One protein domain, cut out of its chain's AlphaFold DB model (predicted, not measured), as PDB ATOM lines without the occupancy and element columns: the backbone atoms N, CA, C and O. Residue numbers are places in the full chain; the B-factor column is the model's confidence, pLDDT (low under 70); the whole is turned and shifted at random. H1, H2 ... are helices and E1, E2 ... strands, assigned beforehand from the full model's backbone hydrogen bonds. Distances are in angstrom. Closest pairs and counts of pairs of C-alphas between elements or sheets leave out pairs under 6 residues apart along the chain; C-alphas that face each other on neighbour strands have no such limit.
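What this domain is: This is residues 67 to 195 of the 196 residues of the protein "Uncharacterized protein MG286" of Mycoplasma genitalium (strain ATCC 33530 / G-37 / NCTC 10195) (UniProt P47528). One long helix, H2, packs slantwise on one face of a twisted sheet, which has three long strands, E2, E3 and E4, and a short fourth, E1, at one edge. The short helix H1 lies beside part of H2, away from the sheet, and links without named elements make both ends of the long axis: residues 102 to 121 at one end, residues 173 to 184 at the other. The printed part has 129 residues, with two named helices and four named strands in the order E1, H1, H2, E2, E3, E4; the sheet is mixed, in the order E1, E4, E3, E2. The class is mixed, helices and strands, with under half of the residues in named elements. The whole is only just loose, close to compact, with a radius of gyration of the C-alphas of 17.0 A and spans of 60 by 28 by 26 A.

Where its parts are: E1, residues 82 to 85, begins with C-alpha 82 at (-38.281, -10.096, -5.176). H1 is residues 95 to 101. H2, residues 122 to 139, is 25.8 A long and begins with C-alpha 122 at (-49.315, 11.265, -23.233). E2, residues 151 to 159, is 26.5 A long, and E3, residues 164 to 172, is 26.2 A. E4, residues 185 to 194, is 29.7 A long and ends with C-alpha 194 at (-49.403, -3.857, -32.368).

How they stand to each other: E1 and E2 are the edge strands. E1 is parallel to E4, with N 84 and O 186 2.9 A apart, within hydrogen-bond range. E2, E3 and E4 form a meander, each strand the antiparallel neighbour of the one before. Within hydrogen-bond range are N 155 and O 168 across the pair E2 and E3, 2.9 A apart, and N 187 and O 171 across the pair E4 and E3, 2.8 A apart. E1, H1 with H2, and E2 make a split strand-helix-strand unit, two strands running the same way with E4 and E3 between them; its crossover is right-handed. H2 is on the sheet at a height of 8.4 A, giving two layers, a helix on one face of a sheet. It runs slantwise to the strands, at 54 degrees to E2 on the local plane. It lies over E2 and only just over E3, where 3 of its C-alphas fall. The closest C-alphas of H2 and E2 are those of Arg 130 and Val 154, 6.8 A apart. H1 and H2 form a helical hairpin: H1 touches residues 125 to 132 of H2 alone, opposite ways at a shallow tilt of 32 degrees, only just short of steep, with the closest C-alphas, of Leu 101 and Lys 128, 6.2 A apart. H1 is not on the sheet. In H1 and H2 every O i to N i+4 pair is within hydrogen-bond range.

The domain as a whole: The two C-alphas farthest apart, of His 114 and Ala 180, are 60.1 A apart. The printed part has no cut. The links H1 to H2, H2 to E2 and E3 to E4 are long. The mean pLDDT of the printed part is 80.4, and residues 93 to 120 are under 70.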
ATOM      1  N   ILE A  67     -39.798 -22.236 -16.674       85.34
ATOM      2  CA  ILE A  67     -39.141 -21.263 -17.555       85.34
ATOM      3  C   ILE A  67     -39.673 -19.844 -17.326       85.34
ATOM      4  O   ILE A  67     -38.897 -18.894 -17.339       85.34
ATOM      5  N   LEU A  68     -40.983 -19.685 -17.118       88.17
ATOM      6  CA  LEU A  68     -41.596 -18.381 -16.858       88.17
ATOM      7  C   LEU A  68     -41.334 -17.900 -15.428       88.17
ATOM      8  O   LEU A  68     -41.003 -16.736 -15.221       88.17
ATOM      9  N   ARG A  69     -41.430 -18.801 -14.446       86.96
ATOM     10  CA  ARG A  69     -41.211 -18.494 -13.026       86.96
ATOM     11  C   ARG A  69     -39.771 -18.083 -12.712       86.96
ATOM     12  O   ARG A  69     -39.566 -17.250 -11.836       86.96
ATOM     13  N   GLU A  70     -38.792 -18.636 -13.422       86.81
ATOM     14  CA  GLU A  70     -37.366 -18.317 -13.262       86.81
ATOM     15  C   GLU A  70     -36.927 -17.075 -14.065       86.81
ATOM     16  O   GLU A  70     -35.742 -16.737 -14.085       86.81
ATOM     17  N   ARG A  71     -37.852 -16.362 -14.729       90.54
ATOM     18  CA  ARG A  71     -37.508 -15.129 -15.449       90.54
ATOM     19  C   ARG A  71     -37.110 -14.014 -14.488       90.54
ATOM     20  O   ARG A  71     -37.908 -13.553 -13.672       90.54
ATOM     21  N   ASN A  72     -35.903 -13.499 -14.692       91.51
ATOM     22  CA  ASN A  72     -35.414 -12.307 -14.013       91.51
ATOM     23  C   ASN A  72     -36.031 -11.043 -14.615       91.51
ATOM     24  O   ASN A  72     -36.161 -10.925 -15.835       91.51
ATOM     25  N   TYR A  73     -36.369 -10.082 -13.755       94.10
ATOM     26  CA  TYR A  73     -36.788  -8.764 -14.210       94.10
ATOM     27  C   TYR A  73     -35.575  -7.991 -14.755       94.10
ATOM     28  O   TYR A  73     -34.594  -7.829 -14.032       94.10
ATOM     29  N   PRO A  74     -35.606  -7.505 -16.009       91.76
ATOM     30  CA  PRO A  74     -34.394  -7.019 -16.670       91.76
ATOM     31  C   PRO A  74     -34.000  -5.575 -16.324       91.76
ATOM     32  O   PRO A  74     -32.954  -5.123 -16.777       91.76
ATOM     33  N   LEU A  75     -34.828  -4.826 -15.584       91.84
ATOM     34  CA  LEU A  75     -34.633  -3.380 -15.366       91.84
ATOM     35  C   LEU A  75     -34.346  -2.997 -13.905       91.84
ATOM     36  O   LEU A  75     -34.316  -1.809 -13.589       91.84
ATOM     37  N   ASP A  76     -34.192  -3.969 -13.006       89.63
ATOM     38  CA  ASP A  76     -33.809  -3.730 -11.612       89.63
ATOM     39  C   ASP A  76     -33.117  -4.968 -11.032       89.63
ATOM     40  O   ASP A  76     -33.731  -6.024 -10.893       89.63
ATOM     41  N   ASP A  77     -31.848  -4.808 -10.667       86.41
ATOM     42  CA  ASP A  77     -30.984  -5.814 -10.048       86.41
ATOM     43  C   ASP A  77     -30.535  -5.411  -8.629       86.41
ATOM     44  O   ASP A  77     -29.710  -6.084  -8.015       86.41
ATOM     45  N   SER A  78     -31.122  -4.349  -8.061       89.68
ATOM     46  CA  SER A  78     -30.727  -3.774  -6.764       89.68
ATOM     47  C   SER A  78     -30.873  -4.722  -5.568       89.68
ATOM     48  O   SER A  78     -30.369  -4.447  -4.479       89.68
ATOM     49  N   GLY A  79     -31.613  -5.819  -5.730       89.05
ATOM     50  CA  GLY A  79     -31.844  -6.814  -4.687       89.05
ATOM     51  C   GLY A  79     -32.799  -6.371  -3.572       89.05
ATOM     52  O   GLY A  79     -33.014  -7.147  -2.636       89.05
ATOM     53  N   TYR A  80     -33.398  -5.174  -3.648       93.09
ATOM     54  CA  TYR A  80     -34.376  -4.692  -2.659       93.09
ATOM     55  C   TYR A  80     -35.729  -5.408  -2.740       93.09
ATOM     56  O   TYR A  80     -36.427  -5.523  -1.732       93.09
ATOM     57  N   TYR A  81     -36.096  -5.887  -3.927       94.89
ATOM     58  CA  TYR A  81     -37.380  -6.525  -4.209       94.89
ATOM     59  C   TYR A  81     -37.174  -7.947  -4.719       94.89
ATOM     60  O   TYR A  81     -36.166  -8.246  -5.358       94.89
ATOM     61  N   VAL A  82     -38.161  -8.810  -4.478       93.20
ATOM     62  CA  VAL A  82     -38.281 -10.096  -5.176       93.20
ATOM     63  C   VAL A  82     -39.225  -9.899  -6.353       93.20
ATOM     64  O   VAL A  82     -40.392  -9.555  -6.161       93.20
ATOM     65  N   TYR A  83     -38.725 -10.108  -7.568       94.23
ATOM     66  CA  TYR A  83     -39.526 -10.005  -8.782       94.23
ATOM     67  C   TYR A  83     -40.110 -11.365  -9.169       94.23
ATOM     68  O   TYR A  83     -39.379 -12.346  -9.259       94.23
ATOM     69  N   LYS A  84     -41.420 -11.420  -9.424       93.79
ATOM     70  CA  LYS A  84     -42.117 -12.610  -9.935       93.79
ATOM     71  C   LYS A  84     -42.795 -12.272 -11.263       93.79
ATOM     72  O   LYS A  84     -43.621 -11.365 -11.317       93.79
ATOM     73  N   TYR A  85     -42.443 -12.982 -12.330       94.43
ATOM     74  CA  TYR A  85     -43.092 -12.802 -13.630       94.43
ATOM     75  C   TYR A  85     -44.558 -13.227 -13.536       94.43
ATOM     76  O   TYR A  85     -44.818 -14.288 -12.977       94.43
ATOM     77  N   GLY A  86     -45.493 -12.415 -14.033       91.84
ATOM     78  CA  GLY A  86     -46.925 -12.727 -14.044       91.84
ATOM     79  C   GLY A  86     -47.536 -12.339 -15.377       91.84
ATOM     80  O   GLY A  86     -47.889 -11.182 -15.562       91.84
ATOM     81  N   GLU A  87     -47.644 -13.297 -16.294       89.99
ATOM     82  CA  GLU A  87     -48.043 -13.107 -17.689       89.99
ATOM     83  C   GLU A  87     -49.490 -12.580 -17.775       89.99
ATOM     84  O   GLU A  87     -50.465 -13.336 -17.841       89.99
ATOM     85  N   ILE A  88     -49.661 -11.256 -17.733       90.83
ATOM     86  CA  ILE A  88     -50.972 -10.604 -17.827       90.83
ATOM     87  C   ILE A  88     -51.365 -10.351 -19.277       90.83
ATOM     88  O   ILE A  88     -52.556 -10.230 -19.569       90.83
ATOM     89  N   ASN A  89     -50.394 -10.309 -20.194       86.14
ATOM     90  CA  ASN A  89     -50.631 -10.062 -21.613       86.14
ATOM     91  C   ASN A  89     -51.662 -11.028 -22.232       86.14
ATOM     92  O   ASN A  89     -52.452 -10.633 -23.087       86.14
ATOM     93  N   ARG A  90     -51.765 -12.264 -21.728       81.67
ATOM     94  CA  ARG A  90     -52.734 -13.268 -22.185       81.67
ATOM     95  C   ARG A  90     -54.186 -12.906 -21.878       81.67
ATOM     96  O   ARG A  90     -55.079 -13.481 -22.502       81.67
ATOM     97  N   TYR A  91     -54.425 -11.976 -20.954       82.32
ATOM     98  CA  TYR A  91     -55.749 -11.457 -20.592       82.32
ATOM     99  C   TYR A  91     -56.092 -10.154 -21.332       82.32
ATOM    100  O   TYR A  91     -57.244  -9.729 -21.357       82.32
ATOM    101  N   LEU A  92     -55.119  -9.548 -22.015       78.94
ATOM    102  CA  LEU A  92     -55.255  -8.294 -22.757       78.94
ATOM    103  C   LEU A  92     -55.836  -8.507 -24.171       78.94
ATOM    104  O   LEU A  92     -55.248  -8.090 -25.164       78.94
ATOM    105  N   ARG A  93     -56.981  -9.198 -24.291       61.94
ATOM    106  CA  ARG A  93     -57.512  -9.645 -25.601       61.94
ATOM    107  C   ARG A  93     -58.685  -8.859 -26.170       61.94
ATOM    108  O   ARG A  93     -59.050  -9.107 -27.315       61.94
ATOM    109  N   ASN A  94     -59.318  -7.963 -25.415       62.16
ATOM    110  CA  ASN A  94     -60.457  -7.243 -25.976       62.16
ATOM    111  C   ASN A  94     -59.967  -6.141 -26.929       62.16
ATOM    112  O   ASN A  94     -59.531  -5.085 -26.469       62.16
ATOM    113  N   GLU A  95     -60.052  -6.406 -28.238       56.43
ATOM    114  CA  GLU A  95     -59.653  -5.468 -29.297       56.43
ATOM    115  C   GLU A  95     -60.354  -4.115 -29.154       56.43
ATOM    116  O   GLU A  95     -59.707  -3.102 -29.360       56.43
ATOM    117  N   SER A  96     -61.608  -4.056 -28.687       65.20
ATOM    118  CA  SER A  96     -62.320  -2.774 -28.530       65.20
ATOM    119  C   SER A  96     -61.635  -1.799 -27.561       65.20
ATOM    120  O   SER A  96     -61.579  -0.600 -27.821       65.20
ATOM    121  N   GLU A  97     -61.059  -2.295 -26.463       65.03
ATOM    122  CA  GLU A  97     -60.316  -1.449 -25.517       65.03
ATOM    123  C   GLU A  97     -58.945  -1.059 -26.077       65.03
ATOM    124  O   GLU A  97     -58.447   0.032 -25.792       65.03
ATOM    125  N   LEU A  98     -58.357  -1.935 -26.898       63.04
ATOM    126  CA  LEU A  98     -57.136  -1.653 -27.640       63.04
ATOM    127  C   LEU A  98     -57.388  -0.577 -28.712       63.04
ATOM    128  O   LEU A  98     -56.609   0.359 -28.829       63.04
ATOM    129  N   ASP A  99     -58.504  -0.633 -29.431       59.40
ATOM    130  CA  ASP A  99     -58.896   0.367 -30.425       59.40
ATOM    131  C   ASP A  99     -59.210   1.720 -29.768       59.40
ATOM    132  O   ASP A  99     -58.874   2.771 -30.310       59.40
ATOM    133  N   GLU A 100     -59.781   1.727 -28.558       62.95
ATOM    134  CA  GLU A 100     -59.936   2.954 -27.765       62.95
ATOM    135  C   GLU A 100     -58.597   3.539 -27.290       62.95
ATOM    136  O   GLU A 100     -58.440   4.762 -27.236       62.95
ATOM    137  N   LEU A 101     -57.637   2.680 -26.930       63.23
ATOM    138  CA  LEU A 101     -56.251   3.064 -26.636       63.23
ATOM    139  C   LEU A 101     -55.552   3.630 -27.881       63.23
ATOM    140  O   LEU A 101     -54.736   4.549 -27.779       63.23
ATOM    141  N   ILE A 102     -55.892   3.076 -29.044       57.19
ATOM    142  CA  ILE A 102     -55.286   3.293 -30.356       57.19
ATOM    143  C   ILE A 102     -56.272   4.040 -31.262       57.19
ATOM    144  O   ILE A 102     -56.318   3.795 -32.463       57.19
ATOM    145  N   ASN A 103     -57.019   5.041 -30.772       53.60
ATOM    146  CA  ASN A 103     -57.698   5.984 -31.679       53.60
ATOM    147  C   ASN A 103     -56.663   6.952 -32.304       53.60
ATOM    148  O   ASN A 103     -56.665   8.173 -32.165       53.60
ATOM    149  N   TYR A 104     -55.696   6.320 -32.956       47.48
ATOM    150  CA  TYR A 104     -54.393   6.744 -33.419       47.48
ATOM    151  C   TYR A 104     -54.487   7.265 -34.854       47.48
ATOM    152  O   TYR A 104     -53.607   7.994 -35.303       47.48
ATOM    153  N   ARG A 105     -55.620   7.018 -35.534       41.64
ATOM    154  CA  ARG A 105     -56.037   7.761 -36.735       41.64
ATOM    155  C   ARG A 105     -56.087   9.274 -36.510       41.64
ATOM    156  O   ARG A 105     -55.976  10.019 -37.476       41.64
ATOM    157  N   VAL A 106     -56.211   9.726 -35.260       46.76
ATOM    158  CA  VAL A 106     -56.115  11.147 -34.888       46.76
ATOM    159  C   VAL A 106     -54.661  11.577 -34.605       46.76
ATOM    160  O   VAL A 106     -54.336  12.756 -34.710       46.76
ATOM    161  N   MET A 107     -53.770  10.634 -34.276       47.57
ATOM    162  CA  MET A 107     -52.398  10.884 -33.802       47.57
ATOM    163  C   MET A 107     -51.329  10.771 -34.893       47.57
ATOM    164  O   MET A 107     -50.279  11.404 -34.784       47.57
ATOM    165  N   VAL A 108     -51.559   9.971 -35.937       43.83
ATOM    166  CA  VAL A 108     -50.651   9.871 -37.085       43.83
ATOM    167  C   VAL A 108     -51.068  10.945 -38.076       43.83
ATOM    168  O   VAL A 108     -52.137  10.816 -38.681       43.83
ATOM    169  N   PRO A 109     -50.258  11.996 -38.301       41.76
ATOM    170  CA  PRO A 109     -50.444  12.798 -39.490       41.76
ATOM    171  C   PRO A 109     -50.288  11.812 -40.636       41.76
ATOM    172  O   PRO A 109     -49.211  11.238 -40.819       41.76
ATOM    173  N   SER A 110     -51.363  11.568 -41.388       41.56
ATOM    174  CA  SER A 110     -51.190  10.977 -42.704       41.56
ATOM    175  C   SER A 110     -50.064  11.773 -43.358       41.56
ATOM    176  O   SER A 110     -50.107  13.006 -43.382       41.56
ATOM    177  N   LEU A 111     -49.014  11.091 -43.821       43.05
ATOM    178  CA  LEU A 111     -47.815  11.691 -44.427       43.05
ATOM    179  C   LEU A 111     -48.130  12.528 -45.693       43.05
ATOM    180  O   LEU A 111     -47.237  12.847 -46.470       43.05
ATOM    181  N   LYS A 112     -49.401  12.870 -45.929       41.12
ATOM    182  CA  LYS A 112     -49.930  13.571 -47.090       41.12
ATOM    183  C   LYS A 112     -50.830  14.768 -46.770       41.12
ATOM    184  O   LYS A 112     -51.077  15.538 -47.688       41.12
ATOM    185  N   LEU A 113     -51.302  14.988 -45.536       39.36
ATOM    186  CA  LEU A 113     -52.226  16.099 -45.256       39.36
ATOM    187  C   LEU A 113     -51.748  16.972 -44.097       39.36
ATOM    188  O   LEU A 113     -51.559  16.514 -42.973       39.36
ATOM    189  N   HIS A 114     -51.571  18.258 -44.409       37.24
ATOM    190  CA  HIS A 114     -51.309  19.369 -43.498       37.24
ATOM    191  C   HIS A 114     -52.420  19.526 -42.451       37.24
ATOM    192  O   HIS A 114     -53.236  20.447 -42.518       37.24
ATOM    193  N   HIS A 115     -52.479  18.641 -41.466       40.21
ATOM    194  CA  HIS A 115     -53.309  18.844 -40.290       40.21
ATOM    195  C   HIS A 115     -52.418  19.090 -39.084       40.21
ATOM    196  O   HIS A 115     -51.483  18.340 -38.803       40.21
ATOM    197  N   LYS A 116     -52.691  20.237 -38.443       39.56
ATOM    198  CA  LYS A 116     -52.127  20.682 -37.169       39.56
ATOM    199  C   LYS A 116     -51.900  19.465 -36.287       39.56
ATOM    200  O   LYS A 116     -52.836  18.695 -36.099       39.56
ATOM    201  N   ARG A 117     -50.681  19.323 -35.752       44.04
ATOM    202  CA  ARG A 117     -50.371  18.377 -34.677       44.04
ATOM    203  C   ARG A 117     -51.477  18.491 -33.629       44.04
ATOM    204  O   ARG A 117     -51.487  19.444 -32.853       44.04
ATOM    205  N   VAL A 118     -52.428  17.565 -33.637       47.89
ATOM    206  CA  VAL A 118     -53.285  17.353 -32.480       47.89
ATOM    207  C   VAL A 118     -52.309  16.788 -31.462       47.89
ATOM    208  O   VAL A 118     -51.746  15.718 -31.678       47.89
ATOM    209  N   ASN A 119     -51.941  17.607 -30.475       52.81
ATOM    210  CA  ASN A 119     -50.909  17.263 -29.506       52.81
ATOM    211  C   ASN A 119     -51.236  15.894 -28.911       52.81
ATOM    212  O   ASN A 119     -52.276  15.727 -28.280       52.81
ATOM    213  N   PHE A 120     -50.353  14.925 -29.147       64.18
ATOM    214  CA  PHE A 120     -50.464  13.592 -28.583       64.18
ATOM    215  C   PHE A 120     -50.516  13.693 -27.058       64.18
ATOM    216  O   PHE A 120     -49.528  14.065 -26.417       64.18
ATOM    217  N   ASP A 121     -51.682  13.392 -26.487       73.14
ATOM    218  CA  ASP A 121     -51.890  13.442 -25.048       73.14
ATOM    219  C   ASP A 121     -51.317  12.179 -24.389       73.14
ATOM    220  O   ASP A 121     -51.977  11.147 -24.231       73.14
ATOM    221  N   LYS A 122     -50.044  12.286 -23.999       75.82
ATOM    222  CA  LYS A 122     -49.315  11.265 -23.233       75.82
ATOM    223  C   LYS A 122     -50.044  10.860 -21.955       75.82
ATOM    224  O   LYS A 122     -50.001   9.685 -21.593       75.82
ATOM    225  N   ALA A 123     -50.682  11.812 -21.274       80.42
ATOM    226  CA  ALA A 123     -51.360  11.554 -20.011       80.42
ATOM    227  C   ALA A 123     -52.645  10.749 -20.239       80.42
ATOM    228  O   ALA A 123     -52.931   9.816 -19.484       80.42
ATOM    229  N   PHE A 124     -53.380  11.045 -21.316       80.68
ATOM    230  CA  PHE A 124     -54.546  10.258 -21.712       80.68
ATOM    231  C   PHE A 124     -54.173   8.808 -22.043       80.68
ATOM    232  O   PHE A 124     -54.788   7.884 -21.502       80.68
ATOM    233  N   LEU A 125     -53.138   8.597 -22.868       80.51
ATOM    234  CA  LEU A 125     -52.672   7.247 -23.195       80.51
ATOM    235  C   LEU A 125     -52.212   6.494 -21.944       80.51
ATOM    236  O   LEU A 125     -52.612   5.348 -21.746       80.51
ATOM    237  N   GLU A 126     -51.398   7.120 -21.089       84.79
ATOM    238  CA  GLU A 126     -50.929   6.482 -19.858       84.79
ATOM    239  C   GLU A 126     -52.108   6.075 -18.960       84.79
ATOM    240  O   GLU A 126     -52.143   4.956 -18.449       84.79
ATOM    241  N   SER A 127     -53.105   6.952 -18.805       85.10
ATOM    242  CA  SER A 127     -54.312   6.678 -18.018       85.10
ATOM    243  C   SER A 127     -55.097   5.484 -18.564       85.10
ATOM    244  O   SER A 127     -55.490   4.590 -17.806       85.10
ATOM    245  N   LYS A 128     -55.288   5.423 -19.887       83.51
ATOM    246  CA  LYS A 128     -55.957   4.296 -20.544       83.51
ATOM    247  C   LYS A 128     -55.146   3.001 -20.401       83.51
ATOM    248  O   LYS A 128     -55.724   1.987 -20.015       83.51
ATOM    249  N   LEU A 129     -53.822   3.035 -20.614       88.00
ATOM    250  CA  LEU A 129     -52.948   1.861 -20.467       88.00
ATOM    251  C   LEU A 129     -53.002   1.317 -19.039       88.00
ATOM    252  O   LEU A 129     -53.175   0.117 -18.843       88.00
ATOM    253  N   ARG A 130     -52.930   2.195 -18.033       91.33
ATOM    254  CA  ARG A 130     -53.048   1.811 -16.619       91.33
ATOM    255  C   ARG A 130     -54.371   1.114 -16.326       91.33
ATOM    256  O   ARG A 130     -54.358   0.046 -15.721       91.33
ATOM    257  N   LYS A 131     -55.503   1.679 -16.761       88.59
ATOM    258  CA  LYS A 131     -56.829   1.065 -16.556       88.59
ATOM    259  C   LYS A 131     -56.917  -0.319 -17.196       88.59
ATOM    260  O   LYS A 131     -57.389  -1.260 -16.562       88.59
ATOM    261  N   TRP A 132     -56.429  -0.436 -18.424       87.55
ATOM    262  CA  TRP A 132     -56.451  -1.678 -19.186       87.55
ATOM    263  C   TRP A 132     -55.575  -2.768 -18.547       87.55
ATOM    264  O   TRP A 132     -56.024  -3.895 -18.348       87.55
ATOM    265  N   ILE A 133     -54.372  -2.407 -18.095       92.82
ATOM    266  CA  ILE A 133     -53.467  -3.307 -17.368       92.82
ATOM    267  C   ILE A 133     -54.061  -3.736 -16.021       92.82
ATOM    268  O   ILE A 133     -54.033  -4.920 -15.698       92.82
ATOM    269  N   ILE A 134     -54.656  -2.818 -15.247       92.89
ATOM    270  CA  ILE A 134     -55.326  -3.162 -13.978       92.89
ATOM    271  C   ILE A 134     -56.442  -4.181 -14.214       92.89
ATOM    272  O   ILE A 134     -56.583  -5.127 -13.438       92.89
ATOM    273  N   LYS A 135     -57.221  -4.018 -15.288       90.15
ATOM    274  CA  LYS A 135     -58.280  -4.962 -15.648       90.15
ATOM    275  C   LYS A 135     -57.718  -6.358 -15.924       90.15
ATOM    276  O   LYS A 135     -58.232  -7.320 -15.362       90.15
ATOM    277  N   ALA A 136     -56.644  -6.470 -16.708       90.77
ATOM    278  CA  ALA A 136     -55.991  -7.757 -16.959       90.77
ATOM    279  C   ALA A 136     -55.400  -8.385 -15.693       90.77
ATOM    280  O   ALA A 136     -55.586  -9.578 -15.468       90.77
ATOM    281  N   ILE A 137     -54.764  -7.587 -14.826       93.54
ATOM    282  CA  ILE A 137     -54.285  -8.063 -13.522       93.54
ATOM    283  C   ILE A 137     -55.456  -8.655 -12.725       93.54
ATOM    284  O   ILE A 137     -55.345  -9.771 -12.234       93.54
ATOM    285  N   LYS A 138     -56.602  -7.970 -12.637       89.98
ATOM    286  CA  LYS A 138     -57.774  -8.459 -11.885       89.98
ATOM    287  C   LYS A 138     -58.443  -9.694 -12.509       89.98
ATOM    288  O   LYS A 138     -59.106 -10.430 -11.790       89.98
ATOM    289  N   GLN A 139     -58.278  -9.933 -13.811       88.08
ATOM    290  CA  GLN A 139     -58.775 -11.139 -14.492       88.08
ATOM    291  C   GLN A 139     -57.859 -12.356 -14.313       88.08
ATOM    292  O   GLN A 139     -58.268 -13.489 -14.562       88.08
ATOM    293  N   HIS A 140     -56.615 -12.138 -13.899       89.37
ATOM    294  CA  HIS A 140     -55.648 -13.203 -13.721       89.37
ATOM    295  C   HIS A 140     -55.988 -14.058 -12.491       89.37
ATOM    296  O   HIS A 140     -56.106 -13.543 -11.376       89.37
ATOM    297  N   ASN A 141     -56.033 -15.384 -12.661       84.11
ATOM    298  CA  ASN A 141     -56.482 -16.330 -11.625       84.11
ATOM    299  C   ASN A 141     -55.742 -16.199 -10.283       84.11
ATOM    300  O   ASN A 141     -56.341 -16.347  -9.224       84.11
ATOM    301  N   TYR A 142     -54.437 -15.926 -10.323       89.04
ATOM    302  CA  TYR A 142     -53.634 -15.675  -9.122       89.04
ATOM    303  C   TYR A 142     -53.989 -14.350  -8.416       89.04
ATOM    304  O   TYR A 142     -54.090 -14.307  -7.191       89.04
ATOM    305  N   PHE A 143     -54.179 -13.263  -9.169       90.29
ATOM    306  CA  PHE A 143     -54.314 -11.909  -8.620       90.29
ATOM    307  C   PHE A 143     -55.751 -11.541  -8.248       90.29
ATOM    308  O   PHE A 143     -55.941 -10.713  -7.363       90.29
ATOM    309  N   GLN A 144     -56.758 -12.171  -8.859       87.00
ATOM    310  CA  GLN A 144     -58.177 -11.875  -8.606       87.00
ATOM    311  C   GLN A 144     -58.603 -12.034  -7.131       87.00
ATOM    312  O   GLN A 144     -59.653 -11.540  -6.735       87.00
ATOM    313  N   HIS A 145     -57.804 -12.734  -6.318       81.93
ATOM    314  CA  HIS A 145     -58.061 -12.981  -4.897       81.93
ATOM    315  C   HIS A 145     -57.409 -11.955  -3.956       81.93
ATOM    316  O   HIS A 145     -57.548 -12.064  -2.740       81.93
ATOM    317  N   PHE A 146     -56.664 -10.983  -4.485       86.26
ATOM    318  CA  PHE A 146     -56.085  -9.915  -3.678       86.26
ATOM    319  C   PHE A 146     -57.146  -8.838  -3.420       86.26
ATOM    320  O   PHE A 146     -57.701  -8.272  -4.355       86.26
ATOM    321  N   GLU A 147     -57.408  -8.537  -2.145       82.41
ATOM    322  CA  GLU A 147     -58.441  -7.567  -1.742       82.41
ATOM    323  C   GLU A 147     -58.108  -6.124  -2.143       82.41
ATOM    324  O   GLU A 147     -58.988  -5.337  -2.480       82.41
ATOM    325  N   ASN A 148     -56.825  -5.762  -2.085       87.82
ATOM    326  CA  ASN A 148     -56.373  -4.397  -2.334       87.82
ATOM    327  C   ASN A 148     -56.101  -4.165  -3.818       87.82
ATOM    328  O   ASN A 148     -55.598  -5.049  -4.507       87.82
ATOM    329  N   GLU A 149     -56.319  -2.936  -4.287       90.83
ATOM    330  CA  GLU A 149     -55.876  -2.565  -5.630       90.83
ATOM    331  C   GLU A 149     -54.341  -2.609  -5.754       90.83
ATOM    332  O   GLU A 149     -53.629  -2.213  -4.821       90.83
ATOM    333  N   PRO A 150     -53.814  -3.071  -6.902       95.30
ATOM    334  CA  PRO A 150     -52.378  -3.100  -7.138       95.30
ATOM    335  C   PRO A 150     -51.814  -1.681  -7.282       95.30
ATOM    336  O   PRO A 150     -52.359  -0.844  -8.002       95.30
ATOM    337  N   ASN A 151     -50.655  -1.424  -6.674       96.01
ATOM    338  CA  ASN A 151     -49.862  -0.238  -6.979       96.01
ATOM    339  C   ASN A 151     -49.114  -0.470  -8.295       96.01
ATOM    340  O   ASN A 151     -48.098  -1.164  -8.318       96.01
ATOM    341  N   LEU A 152     -49.645   0.080  -9.386       96.53
ATOM    342  CA  LEU A 152     -49.137  -0.123 -10.740       96.53
ATOM    343  C   LEU A 152     -48.187   1.003 -11.181       96.53
ATOM    344  O   LEU A 152     -48.506   2.195 -11.099       96.53
ATOM    345  N   ARG A 153     -47.052   0.616 -11.763       94.76
ATOM    346  CA  ARG A 153     -46.135   1.470 -12.523       94.76
ATOM    347  C   ARG A 153     -46.054   0.950 -13.956       94.76
ATOM    348  O   ARG A 153     -45.752  -0.219 -14.170       94.76
ATOM    349  N   VAL A 154     -46.324   1.823 -14.923       92.97
ATOM    350  CA  VAL A 154     -46.265   1.497 -16.353       92.97
ATOM    351  C   VAL A 154     -45.229   2.392 -17.006       92.97
ATOM    352  O   VAL A 154     -45.268   3.609 -16.844       92.97
ATOM    353  N   GLN A 155     -44.317   1.783 -17.748       93.08
ATOM    354  CA  GLN A 155     -43.450   2.462 -18.700       93.08
ATOM    355  C   GLN A 155     -43.833   1.975 -20.093       93.08
ATOM    356  O   GLN A 155     -44.103   0.791 -20.281       93.08
ATOM    357  N   TYR A 156     -43.871   2.877 -21.067       89.70
ATOM    358  CA  TYR A 156     -44.165   2.513 -22.446       89.70
ATOM    359  C   TYR A 156     -43.277   3.288 -23.412       89.70
ATOM    360  O   TYR A 156     -42.922   4.442 -23.161       89.70
ATOM    361  N   ASN A 157     -42.936   2.650 -24.528       88.18
ATOM    362  CA  ASN A 157     -42.257   3.276 -25.651       88.18
ATOM    363  C   ASN A 157     -43.064   3.049 -26.926       88.18
ATOM    364  O   ASN A 157     -43.537   1.949 -27.192       88.18
ATOM    365  N   MET A 158     -43.218   4.099 -27.717       82.19
ATOM    366  CA  MET A 158     -44.068   4.099 -28.896       82.19
ATOM    367  C   MET A 158     -43.205   4.200 -30.146       82.19
ATOM    368  O   MET A 158     -42.524   5.201 -30.363       82.19
ATOM    369  N   ASN A 159     -43.250   3.164 -30.977       80.07
ATOM    370  CA  ASN A 159     -42.534   3.102 -32.240       80.07
ATOM    371  C   ASN A 159     -43.539   3.236 -33.387       80.07
ATOM    372  O   ASN A 159     -44.146   2.261 -33.825       80.07
ATOM    373  N   ILE A 160     -43.721   4.474 -33.854       74.01
ATOM    374  CA  ILE A 160     -44.678   4.806 -34.917       74.01
ATOM    375  C   ILE A 160     -44.330   4.098 -36.236       74.01
ATOM    376  O   ILE A 160     -45.231   3.481 -36.802       74.01
ATOM    377  N   PRO A 161     -43.070   4.115 -36.728       72.47
ATOM    378  CA  PRO A 161     -42.717   3.404 -37.958       72.47
ATOM    379  C   PRO A 161     -43.029   1.908 -37.918       72.47
ATOM    380  O   PRO A 161     -43.510   1.360 -38.904       72.47
ATOM    381  N   ALA A 162     -42.777   1.258 -36.780       76.82
ATOM    382  CA  ALA A 162     -43.059  -0.163 -36.593       76.82
ATOM    383  C   ALA A 162     -44.497  -0.444 -36.127       76.82
ATOM    384  O   ALA A 162     -44.814  -1.595 -35.846       76.82
ATOM    385  N   GLN A 163     -45.341   0.591 -36.026       77.92
ATOM    386  CA  GLN A 163     -46.726   0.505 -35.573       77.92
ATOM    387  C   GLN A 163     -46.870  -0.329 -34.298       77.92
ATOM    388  O   GLN A 163     -47.639  -1.286 -34.239       77.92
ATOM    389  N   LYS A 164     -46.102   0.006 -33.262       82.33
ATOM    390  CA  LYS A 164     -46.153  -0.742 -32.007       82.33
ATOM    391  C   LYS A 164     -45.904   0.103 -30.771       82.33
ATOM    392  O   LYS A 164     -45.263   1.154 -30.832       82.33
ATOM    393  N   ILE A 165     -46.395  -0.390 -29.641       84.89
ATOM    394  CA  ILE A 165     -46.098   0.124 -28.306       84.89
ATOM    395  C   ILE A 165     -45.473  -1.011 -27.503       84.89
ATOM    396  O   ILE A 165     -46.109  -2.036 -27.272       84.89
ATOM    397  N   ASP A 166     -44.240  -0.811 -27.058       91.02
ATOM    398  CA  ASP A 166     -43.576  -1.699 -26.112       91.02
ATOM    399  C   ASP A 166     -43.975  -1.259 -24.693       91.02
ATOM    400  O   ASP A 166     -43.838  -0.081 -24.345       91.02
ATOM    401  N   VAL A 167     -44.493  -2.177 -23.876       92.19
ATOM    402  CA  VAL A 167     -45.015  -1.899 -22.531       92.19
ATOM    403  C   VAL A 167     -44.239  -2.701 -21.493       92.19
ATOM    404  O   VAL A 167     -44.067  -3.910 -21.621       92.19
ATOM    405  N   ASN A 168     -43.814  -2.020 -20.431       95.45
ATOM    406  CA  ASN A 168     -43.240  -2.605 -19.228       95.45
ATOM    407  C   ASN A 168     -44.144  -2.275 -18.036       95.45
ATOM    408  O   ASN A 168     -44.268  -1.110 -17.640       95.45
ATOM    409  N   ALA A 169     -44.788  -3.295 -17.476       96.08
ATOM    410  CA  ALA A 169     -45.698  -3.160 -16.350       96.08
ATOM    411  C   ALA A 169     -45.082  -3.800 -15.107       96.08
ATOM    412  O   ALA A 169     -44.707  -4.968 -15.130       96.08
ATOM    413  N   VAL A 170     -45.021  -3.042 -14.012       97.18
ATOM    414  CA  VAL A 170     -44.604  -3.536 -12.696       97.18
ATOM    415  C   VAL A 170     -45.661  -3.153 -11.677       97.18
ATOM    416  O   VAL A 170     -46.037  -1.983 -11.583       97.18
ATOM    417  N   TRP A 171     -46.126  -4.110 -10.885       97.47
ATOM    418  CA  TRP A 171     -47.091  -3.846  -9.825       97.47
ATOM    419  C   TRP A 171     -46.733  -4.549  -8.527       97.47
ATOM    420  O   TRP A 171     -45.977  -5.517  -8.492       97.47
ATOM    421  N   SER A 172     -47.283  -4.049  -7.430       96.25
ATOM    422  CA  SER A 172     -47.173  -4.686  -6.123       96.25
ATOM    423  C   SER A 172     -48.463  -4.545  -5.335       96.25
ATOM    424  O   SER A 172     -49.294  -3.676  -5.610       96.25
ATOM    425  N   TYR A 173     -48.614  -5.397  -4.326       94.13
ATOM    426  CA  TYR A 173     -49.703  -5.314  -3.366       94.13
ATOM    427  C   TYR A 173     -49.172  -4.891  -2.003       94.13
ATOM    428  O   TYR A 173     -48.031  -5.164  -1.621       94.13
ATOM    429  N   LYS A 174     -50.013  -4.183  -1.253       90.99
ATOM    430  CA  LYS A 174     -49.667  -3.724   0.090       90.99
ATOM    431  C   LYS A 174     -49.423  -4.935   1.000       90.99
ATOM    432  O   LYS A 174     -50.287  -5.801   1.093       90.99
ATOM    433  N   LYS A 175     -48.284  -4.943   1.707       87.41
ATOM    434  CA  LYS A 175     -47.850  -6.015   2.631       87.41
ATOM    435  C   LYS A 175     -47.667  -7.395   1.973       87.41
ATOM    436  O   LYS A 175     -47.757  -8.405   2.665       87.41
ATOM    437  N   ASP A 176     -47.412  -7.448   0.667       90.34
ATOM    438  CA  ASP A 176     -47.079  -8.701  -0.011       90.34
ATOM    439  C   ASP A 176     -45.559  -8.906  -0.023       90.34
ATOM    440  O   ASP A 176     -44.836  -8.250  -0.776       90.34
ATOM    441  N   ASN A 177     -45.080  -9.782   0.860       91.40
ATOM    442  CA  ASN A 177     -43.661 -10.054   1.069       91.40
ATOM    443  C   ASN A 177     -43.359 -11.533   0.824       91.40
ATOM    444  O   ASN A 177     -44.171 -12.412   1.114       91.40
ATOM    445  N   ASP A 178     -42.161 -11.799   0.321       89.51
ATOM    446  CA  ASP A 178     -41.661 -13.148   0.124       89.51
ATOM    447  C   ASP A 178     -41.394 -13.822   1.475       89.51
ATOM    448  O   ASP A 178     -40.736 -13.254   2.346       89.51
ATOM    449  N   ALA A 179     -41.915 -15.036   1.660       84.87
ATOM    450  CA  ALA A 179     -41.869 -15.723   2.948       84.87
ATOM    451  C   ALA A 179     -40.447 -16.142   3.362       84.87
ATOM    452  O   ALA A 179     -40.165 -16.216   4.554       84.87
ATOM    453  N   ALA A 180     -39.560 -16.411   2.398       86.21
ATOM    454  CA  ALA A 180     -38.201 -16.870   2.678       86.21
ATOM    455  C   ALA A 180     -37.254 -15.705   2.991       86.21
ATOM    456  O   ALA A 180     -36.406 -15.806   3.873       86.21
ATOM    457  N   THR A 181     -37.395 -14.592   2.268       89.72
ATOM    458  CA  THR A 181     -36.473 -13.450   2.368       89.72
ATOM    459  C   THR A 181     -37.029 -12.266   3.158       89.72
ATOM    460  O   THR A 181     -36.273 -11.365   3.513       89.72
ATOM    461  N   GLY A 182     -38.343 -12.216   3.396       91.37
ATOM    462  CA  GLY A 182     -39.043 -11.081   4.009       91.37
ATOM    463  C   GLY A 182     -39.140  -9.835   3.119       91.37
ATOM    464  O   GLY A 182     -39.736  -8.836   3.526       91.37
ATOM    465  N   LYS A 183     -38.568  -9.868   1.909       93.31
ATOM    466  CA  LYS A 183     -38.511  -8.722   0.995       93.31
ATOM    467  C   LYS A 183     -39.864  -8.478   0.316       93.31
ATOM    468  O   LYS A 183     -40.581  -9.444   0.041       93.31
ATOM    469  N   PRO A 184     -40.212  -7.224  -0.026       94.95
ATOM    470  CA  PRO A 184     -41.440  -6.939  -0.760       94.95
ATOM    471  C   PRO A 184     -41.430  -7.565  -2.159       94.95
ATOM    472  O   PRO A 184     -40.422  -7.500  -2.872       94.95
ATOM    473  N   ILE A 185     -42.568  -8.131  -2.562       94.55
ATOM    474  CA  ILE A 185     -42.750  -8.737  -3.882       94.55
ATOM    475  C   ILE A 185     -43.193  -7.672  -4.889       94.55
ATOM    476  O   ILE A 185     -44.062  -6.837  -4.619       94.55
ATOM    477  N   ARG A 186     -42.609  -7.733  -6.084       95.90
ATOM    478  CA  ARG A 186     -43.091  -7.039  -7.277       95.90
ATOM    479  C   ARG A 186     -43.395  -8.047  -8.368       95.90
ATOM    480  O   ARG A 186     -42.618  -8.958  -8.629       95.90
ATOM    481  N   TYR A 187     -44.519  -7.850  -9.023       96.15
ATOM    482  CA  TYR A 187     -44.923  -8.617 -10.183       96.15
ATOM    483  C   TYR A 187     -44.655  -7.807 -11.438       96.15
ATOM    484  O   TYR A 187     -44.690  -6.573 -11.391       96.15
ATOM    485  N   TRP A 188     -44.363  -8.483 -12.543       96.68
ATOM    486  CA  TRP A 188     -44.039  -7.791 -13.781       96.68
ATOM    487  C   TRP A 188     -44.442  -8.571 -15.027       96.68
ATOM    488  O   TRP A 188     -44.510  -9.800 -15.011       96.68
ATOM    489  N   ASP A 189     -44.669  -7.823 -16.106       95.48
ATOM    490  CA  ASP A 189     -44.812  -8.345 -17.462       95.48
ATOM    491  C   ASP A 189     -44.274  -7.325 -18.478       95.48
ATOM    492  O   ASP A 189     -44.324  -6.109 -18.254       95.48
ATOM    493  N   GLN A 190     -43.753  -7.830 -19.594       94.75
ATOM    494  CA  GLN A 190     -43.258  -7.040 -20.718       94.75
ATOM    495  C   GLN A 190     -43.866  -7.575 -22.005       94.75
ATOM    496  O   GLN A 190     -43.714  -8.753 -22.332       94.75
ATOM    497  N   PHE A 191     -44.555  -6.711 -22.741       91.68
ATOM    498  CA  PHE A 191     -45.271  -7.119 -23.942       91.68
ATOM    499  C   PHE A 191     -45.326  -6.010 -24.990       91.68
ATOM    500  O   PHE A 191     -45.187  -4.823 -24.696       91.68
ATOM    501  N   GLU A 192     -45.534  -6.433 -26.232       88.84
ATOM    502  CA  GLU A 192     -45.691  -5.568 -27.393       88.84
ATOM    503  C   GLU A 192     -47.173  -5.487 -27.772       88.84
ATOM    504  O   GLU A 192     -47.854  -6.507 -27.897       88.84
ATOM    505  N   LEU A 193     -47.661  -4.270 -27.996       83.18
ATOM    506  CA  LEU A 193     -48.972  -3.999 -28.574       83.18
ATOM    507  C   LEU A 193     -48.787  -3.545 -30.013       83.18
ATOM    508  O   LEU A 193     -48.121  -2.542 -30.264       83.18
ATOM    509  N   LYS A 194     -49.401  -4.254 -30.958       78.04
ATOM    510  CA  LYS A 194     -49.403  -3.857 -32.368       78.04
ATOM    511  C   LYS A 194     -50.515  -2.844 -32.617       78.04
ATOM    512  O   LYS A 194     -51.662  -3.079 -32.244       78.04
ATOM    513  N   LEU A 195     -50.164  -1.737 -33.254       70.68
ATOM    514  CA  LEU A 195     -51.077  -0.726 -33.768       70.68
ATOM    515  C   LEU A 195     -51.497  -1.193 -35.170       70.68
ATOM    516  O   LEU A 195     -50.631  -1.411 -36.012       70.68
TER     517      LEU A 195